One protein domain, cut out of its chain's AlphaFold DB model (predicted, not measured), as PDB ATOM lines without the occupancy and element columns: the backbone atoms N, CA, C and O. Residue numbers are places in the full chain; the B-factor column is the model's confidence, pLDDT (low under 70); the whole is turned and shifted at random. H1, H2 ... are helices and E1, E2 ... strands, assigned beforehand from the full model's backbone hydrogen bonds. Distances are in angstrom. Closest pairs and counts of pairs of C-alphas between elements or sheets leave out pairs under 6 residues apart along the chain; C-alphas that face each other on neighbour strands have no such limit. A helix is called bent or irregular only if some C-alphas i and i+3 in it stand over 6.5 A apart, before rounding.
ATOM      1  N   CYS A  70      28.731 -49.693 -28.933       81.50
ATOM      2  CA  CYS A  70      27.513 -49.757 -28.139       81.50
ATOM      3  C   CYS A  70      27.599 -48.775 -26.976       81.50
ATOM      4  O   CYS A  70      28.499 -48.864 -26.145       81.50
ATOM      5  N   GLU A  71      26.647 -47.855 -26.902       77.69
ATOM      6  CA  GLU A  71      26.569 -46.840 -25.860       77.69
ATOM      7  C   GLU A  71      25.184 -46.806 -25.206       77.69
ATOM      8  O   GLU A  71      24.181 -47.248 -25.769       77.69
ATOM      9  N   ARG A  72      25.126 -46.311 -23.964       83.88
ATOM     10  CA  ARG A  72      23.871 -46.190 -23.216       83.88
ATOM     11  C   ARG A  72      23.018 -45.076 -23.799       83.88
ATOM     12  O   ARG A  72      23.522 -43.989 -24.061       83.88
ATOM     13  N   ILE A  73      21.717 -45.323 -23.910       83.12
ATOM     14  CA  ILE A  73      20.770 -44.324 -24.408       83.12
ATOM     15  C   ILE A  73      20.650 -43.167 -23.411       83.12
ATOM     16  O   ILE A  73      20.248 -43.364 -22.264       83.12
ATOM     17  N   THR A  74      20.979 -41.963 -23.860       86.00
ATOM     18  CA  THR A  74      20.855 -40.703 -23.119       86.00
ATOM     19  C   THR A  74      19.678 -39.866 -23.614       86.00
ATOM     20  O   THR A  74      19.143 -39.064 -22.851       86.00
ATOM     21  N   ILE A  75      19.214 -40.094 -24.847       82.88
ATOM     22  CA  ILE A  75      18.101 -39.354 -25.453       82.88
ATOM     23  C   ILE A  75      16.797 -39.647 -24.686       82.88
ATOM     24  O   ILE A  75      16.332 -40.792 -24.701       82.88
ATOM     25  N   PRO A  76      16.142 -38.642 -24.074       81.25
ATOM     26  CA  PRO A  76      14.974 -38.849 -23.210       81.25
ATOM     27  C   PRO A  76      13.781 -39.457 -23.957       81.25
ATOM     28  O   PRO A  76      13.009 -40.228 -23.400       81.25
ATOM     29  N   MET A  77      13.655 -39.172 -25.254       75.75
ATOM     30  CA  MET A  77      12.602 -39.728 -26.107       75.75
ATOM     31  C   MET A  77      12.769 -41.229 -26.411       75.75
ATOM     32  O   MET A  77      11.804 -41.872 -26.825       75.75
ATOM     33  N   CYS A  78      13.975 -41.772 -26.226       77.19
ATOM     34  CA  CYS A  78      14.325 -43.170 -26.483       77.19
ATOM     35  C   CYS A  78      14.451 -43.994 -25.188       77.19
ATOM     36  O   CYS A  78      14.866 -45.149 -25.239       77.19
ATOM     37  N   GLN A  79      14.101 -43.425 -24.032       78.56
ATOM     38  CA  GLN A  79      14.071 -44.144 -22.757       78.56
ATOM     39  C   GLN A  79      12.796 -44.998 -22.636       78.56
ATOM     40  O   GLN A  79      11.803 -44.778 -23.332       78.56
ATOM     41  N   ASP A  80      12.832 -46.019 -21.776       75.50
ATOM     42  CA  ASP A  80      11.676 -46.871 -21.448       75.50
ATOM     43  C   ASP A  80      11.024 -47.586 -22.653       75.50
ATOM     44  O   ASP A  80       9.802 -47.788 -22.747       75.50
ATOM     45  N   ILE A  81      11.858 -47.991 -23.616       72.94
ATOM     46  CA  ILE A  81      11.428 -48.698 -24.836       72.94
ATOM     47  C   ILE A  81      11.730 -50.207 -24.823       72.94
ATOM     48  O   ILE A  81      11.311 -50.939 -25.721       72.94
ATOM     49  N   GLY A  82      12.337 -50.703 -23.741       73.56
ATOM     50  CA  GLY A  82      12.604 -52.129 -23.512       73.56
ATOM     51  C   GLY A  82      14.050 -52.564 -23.755       73.56
ATOM     52  O   GLY A  82      14.325 -53.758 -23.717       73.56
ATOM     53  N   TYR A  83      14.954 -51.614 -23.984       71.69
ATOM     54  CA  TYR A  83      16.407 -51.781 -23.972       71.69
ATOM     55  C   TYR A  83      17.052 -50.440 -23.588       71.69
ATOM     56  O   TYR A  83      16.397 -49.397 -23.611       71.69
ATOM     57  N   ASN A  84      18.323 -50.474 -23.197       74.62
ATOM     58  CA  ASN A  84      19.059 -49.327 -22.655       74.62
ATOM     59  C   ASN A  84      20.374 -49.032 -23.400       74.62
ATOM     60  O   ASN A  84      21.116 -48.143 -22.983       74.62
ATOM     61  N   LEU A  85      20.651 -49.757 -24.487       78.56
ATOM     62  CA  LEU A  85      21.857 -49.635 -25.303       78.56
ATOM     63  C   LEU A  85      21.489 -49.365 -26.765       78.56
ATOM     64  O   LEU A  85      20.530 -49.940 -27.281       78.56
ATOM     65  N   THR A  86      22.288 -48.538 -27.430       78.75
ATOM     66  CA  THR A  86      22.228 -48.269 -28.868       78.75
ATOM     67  C   THR A  86      23.606 -48.464 -29.487       78.75
ATOM     68  O   THR A  86      24.619 -48.150 -28.870       78.75
ATOM     69  N   GLY A  87      23.646 -49.011 -30.695       80.06
ATOM     70  CA  GLY A  87      24.831 -49.021 -31.538       80.06
ATOM     71  C   GLY A  87      24.976 -47.683 -32.251       80.06
ATOM     72  O   GLY A  87      23.983 -47.131 -32.732       80.06
ATOM     73  N   MET A  88      26.205 -47.185 -32.297       80.50
ATOM     74  CA  MET A  88      26.611 -46.043 -33.095       80.50
ATOM     75  C   MET A  88      27.664 -46.445 -34.123       80.50
ATOM     76  O   MET A  88      28.604 -47.160 -33.767       80.50
ATOM     77  N   PRO A  89      27.538 -45.976 -35.370       79.94
ATOM     78  CA  PRO A  89      26.503 -45.096 -35.894       79.94
ATOM     79  C   PRO A  89      25.135 -45.775 -35.929       79.94
ATOM     80  O   PRO A  89      25.006 -47.000 -36.015       79.94
ATOM     81  N   ASN A  90      24.088 -44.969 -35.866       75.44
ATOM     82  CA  ASN A  90      22.743 -45.488 -36.038       75.44
ATOM     83  C   ASN A  90      22.415 -45.714 -37.528       75.44
ATOM     84  O   ASN A  90      23.190 -45.381 -38.424       75.44
ATOM     85  N   LEU A  91      21.230 -46.258 -37.820       74.69
ATOM     86  CA  LEU A  91      20.808 -46.572 -39.197       74.69
ATOM     87  C   LEU A  91      20.632 -45.337 -40.090       74.69
ATOM     88  O   LEU A  91      20.533 -45.469 -41.308       74.69
ATOM     89  N   MET A  92      20.591 -44.149 -39.493       78.38
ATOM     90  CA  MET A  92      20.553 -42.876 -40.204       78.38
ATOM     91  C   MET A  92      21.960 -42.338 -40.516       78.38
ATOM     92  O   MET A  92      22.077 -41.244 -41.065       78.38
ATOM     93  N   GLY A  93      23.014 -43.086 -40.168       78.62
ATOM     94  CA  GLY A  93      24.412 -42.703 -40.365       78.62
ATOM     95  C   GLY A  93      24.891 -41.639 -39.383       78.62
ATOM     96  O   GLY A  93      25.829 -40.911 -39.687       78.62
ATOM     97  N   GLN A  94      24.217 -41.489 -38.241       83.00
ATOM     98  CA  GLN A  94      24.617 -40.519 -37.227       83.00
ATOM     99  C   GLN A  94      25.638 -41.168 -36.313       83.00
ATOM    100  O   GLN A  94      25.368 -42.241 -35.779       83.00
ATOM    101  N   GLU A  95      26.783 -40.517 -36.147       83.44
ATOM    102  CA  GLU A  95      27.949 -41.060 -35.438       83.44
ATOM    103  C   GLU A  95      27.765 -41.075 -33.916       83.44
ATOM    104  O   GLU A  95      28.448 -41.815 -33.211       83.44
ATOM    105  N   ASP A  96      26.850 -40.249 -33.403       83.69
ATOM    106  CA  ASP A  96      26.611 -40.075 -31.975       83.69
ATOM    107  C   ASP A  96      25.150 -39.714 -31.654       83.69
ATOM    108  O   ASP A  96      24.370 -39.254 -32.498       83.69
ATOM    109  N   GLN A  97      24.762 -39.917 -30.391       84.38
ATOM    110  CA  GLN A  97      23.386 -39.696 -29.938       84.38
ATOM    111  C   GLN A  97      22.971 -38.223 -29.951       84.38
ATOM    112  O   GLN A  97      21.788 -37.929 -30.119       84.38
ATOM    113  N   MET A  98      23.908 -37.286 -29.803       86.69
ATOM    114  CA  MET A  98      23.600 -35.856 -29.829       86.69
ATOM    115  C   MET A  98      23.273 -35.400 -31.254       86.69
ATOM    116  O   MET A  98      22.351 -34.608 -31.464       86.69
ATOM    117  N   GLN A  99      23.991 -35.921 -32.249       85.88
ATOM    118  CA  GLN A  99      23.668 -35.727 -33.658       85.88
ATOM    119  C   GLN A  99      22.298 -36.330 -33.990       85.88
ATOM    120  O   GLN A  99      21.517 -35.711 -34.721       85.88
ATOM    121  N   ALA A 100      21.979 -37.485 -33.399       83.31
ATOM    122  CA  ALA A 100      20.669 -38.111 -33.514       83.31
ATOM    123  C   ALA A 100      19.525 -37.270 -32.955       83.31
ATOM    124  O   ALA A 100      18.531 -37.049 -33.651       83.31
ATOM    125  N   ASP A 101      19.696 -36.740 -31.750       83.75
ATOM    126  CA  ASP A 101      18.710 -35.878 -31.104       83.75
ATOM    127  C   ASP A 101      18.515 -34.557 -31.865       83.75
ATOM    128  O   ASP A 101      17.389 -34.126 -32.098       83.75
ATOM    129  N   ARG A 102      19.596 -33.944 -32.366       85.81
ATOM    130  CA  ARG A 102      19.508 -32.687 -33.127       85.81
ATOM    131  C   ARG A 102      18.764 -32.841 -34.452       85.81
ATOM    132  O   ARG A 102      18.053 -31.926 -34.860       85.81
ATOM    133  N   ALA A 103      18.954 -33.959 -35.150       82.69
ATOM    134  CA  ALA A 103      18.269 -34.200 -36.419       82.69
ATOM    135  C   ALA A 103      16.816 -34.664 -36.234       82.69
ATOM    136  O   ALA A 103      16.068 -34.774 -37.210       82.69
ATOM    137  N   PHE A 104      16.411 -34.971 -35.004       79.12
ATOM    138  CA  PHE A 104      15.070 -35.426 -34.714       79.12
ATOM    139  C   PHE A 104      14.066 -34.263 -34.789       79.12
ATOM    140  O   PHE A 104      14.033 -33.393 -33.924       79.12
ATOM    141  N   ASP A 105      13.186 -34.267 -35.801       82.06
ATOM    142  CA  ASP A 105      12.022 -33.369 -35.832       82.06
ATOM    143  C   ASP A 105      10.783 -34.072 -35.235       82.06
ATOM    144  O   ASP A 105      10.189 -34.948 -35.883       82.06
ATOM    145  N   PRO A 106      10.317 -33.680 -34.032       73.56
ATOM    146  CA  PRO A 106       9.144 -34.282 -33.408       73.56
ATOM    147  C   PRO A 106       7.851 -34.066 -34.208       73.56
ATOM    148  O   PRO A 106       6.928 -34.873 -34.084       73.56
ATOM    149  N   ARG A 107       7.761 -33.027 -35.049       80.88
ATOM    150  CA  ARG A 107       6.550 -32.713 -35.830       80.88
ATOM    151  C   ARG A 107       6.309 -33.698 -36.965       80.88
ATOM    152  O   ARG A 107       5.179 -33.826 -37.434       80.88
ATOM    153  N   ARG A 108       7.342 -34.429 -37.396       73.44
ATOM    154  CA  ARG A 108       7.206 -35.454 -38.439       73.44
ATOM    155  C   ARG A 108       6.377 -36.652 -37.961       73.44
ATOM    156  O   ARG A 108       5.745 -37.324 -38.776       73.44
ATOM    157  N   PHE A 109       6.300 -36.877 -36.649       68.31
ATOM    158  CA  PHE A 109       5.591 -38.001 -36.041       68.31
ATOM    159  C   PHE A 109       4.297 -37.538 -35.365       68.31
ATOM    160  O   PHE A 109       4.247 -37.322 -34.160       68.31
ATOM    161  N   ARG A 110       3.210 -37.439 -36.146       67.88
ATOM    162  CA  ARG A 110       1.865 -37.069 -35.646       67.88
ATOM    163  C   ARG A 110       1.273 -38.033 -34.614       67.88
ATOM    164  O   ARG A 110       0.307 -37.677 -33.953       67.88
ATOM    165  N   ASN A 111       1.781 -39.261 -34.520       73.88
ATOM    166  CA  ASN A 111       1.194 -40.308 -33.689       73.88
ATOM    167  C   ASN A 111       2.229 -40.868 -32.711       73.88
ATOM    168  O   ASN A 111       3.340 -41.214 -33.119       73.88
ATOM    169  N   PHE A 112       1.855 -40.993 -31.435       67.62
ATOM    170  CA  PHE A 112       2.755 -41.434 -30.362       67.62
ATOM    171  C   PHE A 112       3.330 -42.833 -30.629       67.62
ATOM    172  O   PHE A 112       4.534 -43.044 -30.487       67.62
ATOM    173  N   SER A 113       2.502 -43.755 -31.135       67.94
ATOM    174  CA  SER A 113       2.965 -45.078 -31.574       67.94
ATOM    175  C   SER A 113       4.015 -44.979 -32.679       67.94
ATOM    176  O   SER A 113       5.066 -45.600 -32.576       67.94
ATOM    177  N   MET A 114       3.791 -44.153 -33.706       61.25
ATOM    178  CA  MET A 114       4.739 -43.993 -34.819       61.25
ATOM    179  C   MET A 114       6.075 -43.403 -34.355       61.25
ATOM    180  O   MET A 114       7.124 -43.837 -34.822       61.25
ATOM    181  N   LYS A 115       6.045 -42.469 -33.393       67.50
ATOM    182  CA  LYS A 115       7.245 -41.888 -32.773       67.50
ATOM    183  C   LYS A 115       8.077 -42.971 -32.080       67.50
ATOM    184  O   LYS A 115       9.267 -43.086 -32.345       67.50
ATOM    185  N   LYS A 116       7.438 -43.817 -31.262       67.94
ATOM    186  CA  LYS A 116       8.107 -44.902 -30.525       67.94
ATOM    187  C   LYS A 116       8.651 -45.993 -31.456       67.94
ATOM    188  O   LYS A 116       9.765 -46.455 -31.250       67.94
ATOM    189  N   TRP A 117       7.913 -46.358 -32.508       62.72
ATOM    190  CA  TRP A 117       8.368 -47.321 -33.520       62.72
ATOM    191  C   TRP A 117       9.554 -46.806 -34.345       62.72
ATOM    192  O   TRP A 117      10.507 -47.550 -34.567       62.72
ATOM    193  N   PHE A 118       9.528 -45.540 -34.770       65.25
ATOM    194  CA  PHE A 118      10.610 -44.960 -35.567       65.25
ATOM    195  C   PHE A 118      11.889 -44.755 -34.747       65.25
ATOM    196  O   PHE A 118      12.968 -45.134 -35.194       65.25
ATOM    197  N   LEU A 119      11.769 -44.229 -33.523       68.62
ATOM    198  CA  LEU A 119      12.901 -44.080 -32.601       68.62
ATOM    199  C   LEU A 119      13.548 -45.433 -32.278       68.62
ATOM    200  O   LEU A 119      14.771 -45.545 -32.291       68.62
ATOM    201  N   ASN A 120      12.723 -46.466 -32.085       62.88
ATOM    202  CA  ASN A 120      13.178 -47.830 -31.836       62.88
ATOM    203  C   ASN A 120      13.934 -48.426 -33.037       62.88
ATOM    204  O   ASN A 120      14.925 -49.125 -32.873       62.88
ATOM    205  N   ARG A 121      13.496 -48.129 -34.266       62.66
ATOM    206  CA  ARG A 121      14.052 -48.763 -35.467       62.66
ATOM    207  C   ARG A 121      15.206 -48.002 -36.115       62.66
ATOM    208  O   ARG A 121      15.972 -48.647 -36.812       62.66
ATOM    209  N   VAL A 122      15.305 -46.681 -35.952       64.88
ATOM    210  CA  VAL A 122      16.213 -45.837 -36.760       64.88
ATOM    211  C   VAL A 122      17.310 -45.191 -35.925       64.88
ATOM    212  O   VAL A 122      18.485 -45.332 -36.252       64.88
ATOM    213  N   ILE A 123      16.932 -44.508 -34.842       63.25
ATOM    214  CA  ILE A 123      17.894 -43.812 -33.970       63.25
ATOM    215  C   ILE A 123      18.591 -44.791 -33.031       63.25
ATOM    216  O   ILE A 123      19.735 -44.576 -32.647       63.25
ATOM    217  N   SER A 124      17.913 -45.889 -32.716       62.06
ATOM    218  CA  SER A 124      18.433 -46.929 -31.856       62.06
ATOM    219  C   SER A 124      18.667 -48.222 -32.629       62.06
ATOM    220  O   SER A 124      17.913 -49.184 -32.490       62.06
TER     221      SER A 124
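This is residues 70 to 124 of the 133 residues of the protein "Hypothetical protein" of Timema cristinae (UniProt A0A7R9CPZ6). A small strand hairpin, E1 and E2, lies at one end of the model, and H2 folds back from the opposite end, its last residues coming near H1, to which it is set at a steep angle. The link from H1 to H2, residues 104 to 111, makes the turn at that far end, while a long stretch with no named element, residues 73 to 84, joins the two strands. The printed part has 55 residues, with two named strands and then two named helices in the order E1, E2, H1, H2; the two strands form one antiparallel sheet, order E1 - E2. The class is mixed, helices and strands, though under half of the residues are in named elements, 26 of 55. The whole is compact, with a radius of gyration of the C-alphas of 10.4 A, and spans 29 by 22 by 16 A.

E1, residues 70 to 72, and E2, residues 85 to 88, are antiparallel neighbours and a hairpin, with 132 degrees between their directions. The C-alphas of Cys 70 and Gly 87 face each other at 4.4 A. N 71 and O 86 are within hydrogen-bond range at 2.8 A, and so are N 86 and O 71 at 2.8 A. The closest C-alphas of E2 and H1, residues 97 to 103, are those of Met 88 and Gln 97, 7.8 A apart. H1 and H2, residues 112 to 123, are close but not clearly touching, the closest C-alphas being those of Ala 100 and Ile 123 at 6.4 A. Their lines stand at a steep tilt of 57 degrees, and they run opposite ways. E1 is apart from H1 and from H2, and E2 is only just apart from H2, with the closest C-alphas at 8.0 A. Every O i to N i+4 pair of H1 is within hydrogen-bond range, and 7 of 8 are in H2.

E1 begins at C-alpha 70, (27.513, -49.757, -28.139), and is 7.1 A long from first to last C-alpha. E2 measures 9.8 A and H1 9.9 A. H2, the longest helix, measures 15.7 A, from C-alpha 112 at (2.755, -41.434, -30.362) to C-alpha 123 at (17.894, -43.812, -33.970). It is only just irregular: C-alphas 120 and 123 are 6.6 A apart.

The two C-alphas farthest apart are those of Cys 70 and Arg 110, 29.6 A. The printed part has no cut. The link from E1 to E2 is long, with 12 residues; those from E2 to H1 and from H1 to H2 are short, with 8 residues each. The mean pLDDT of the printed part is 75.8, and residues 109 to 110 and 112 to 124 are under 70.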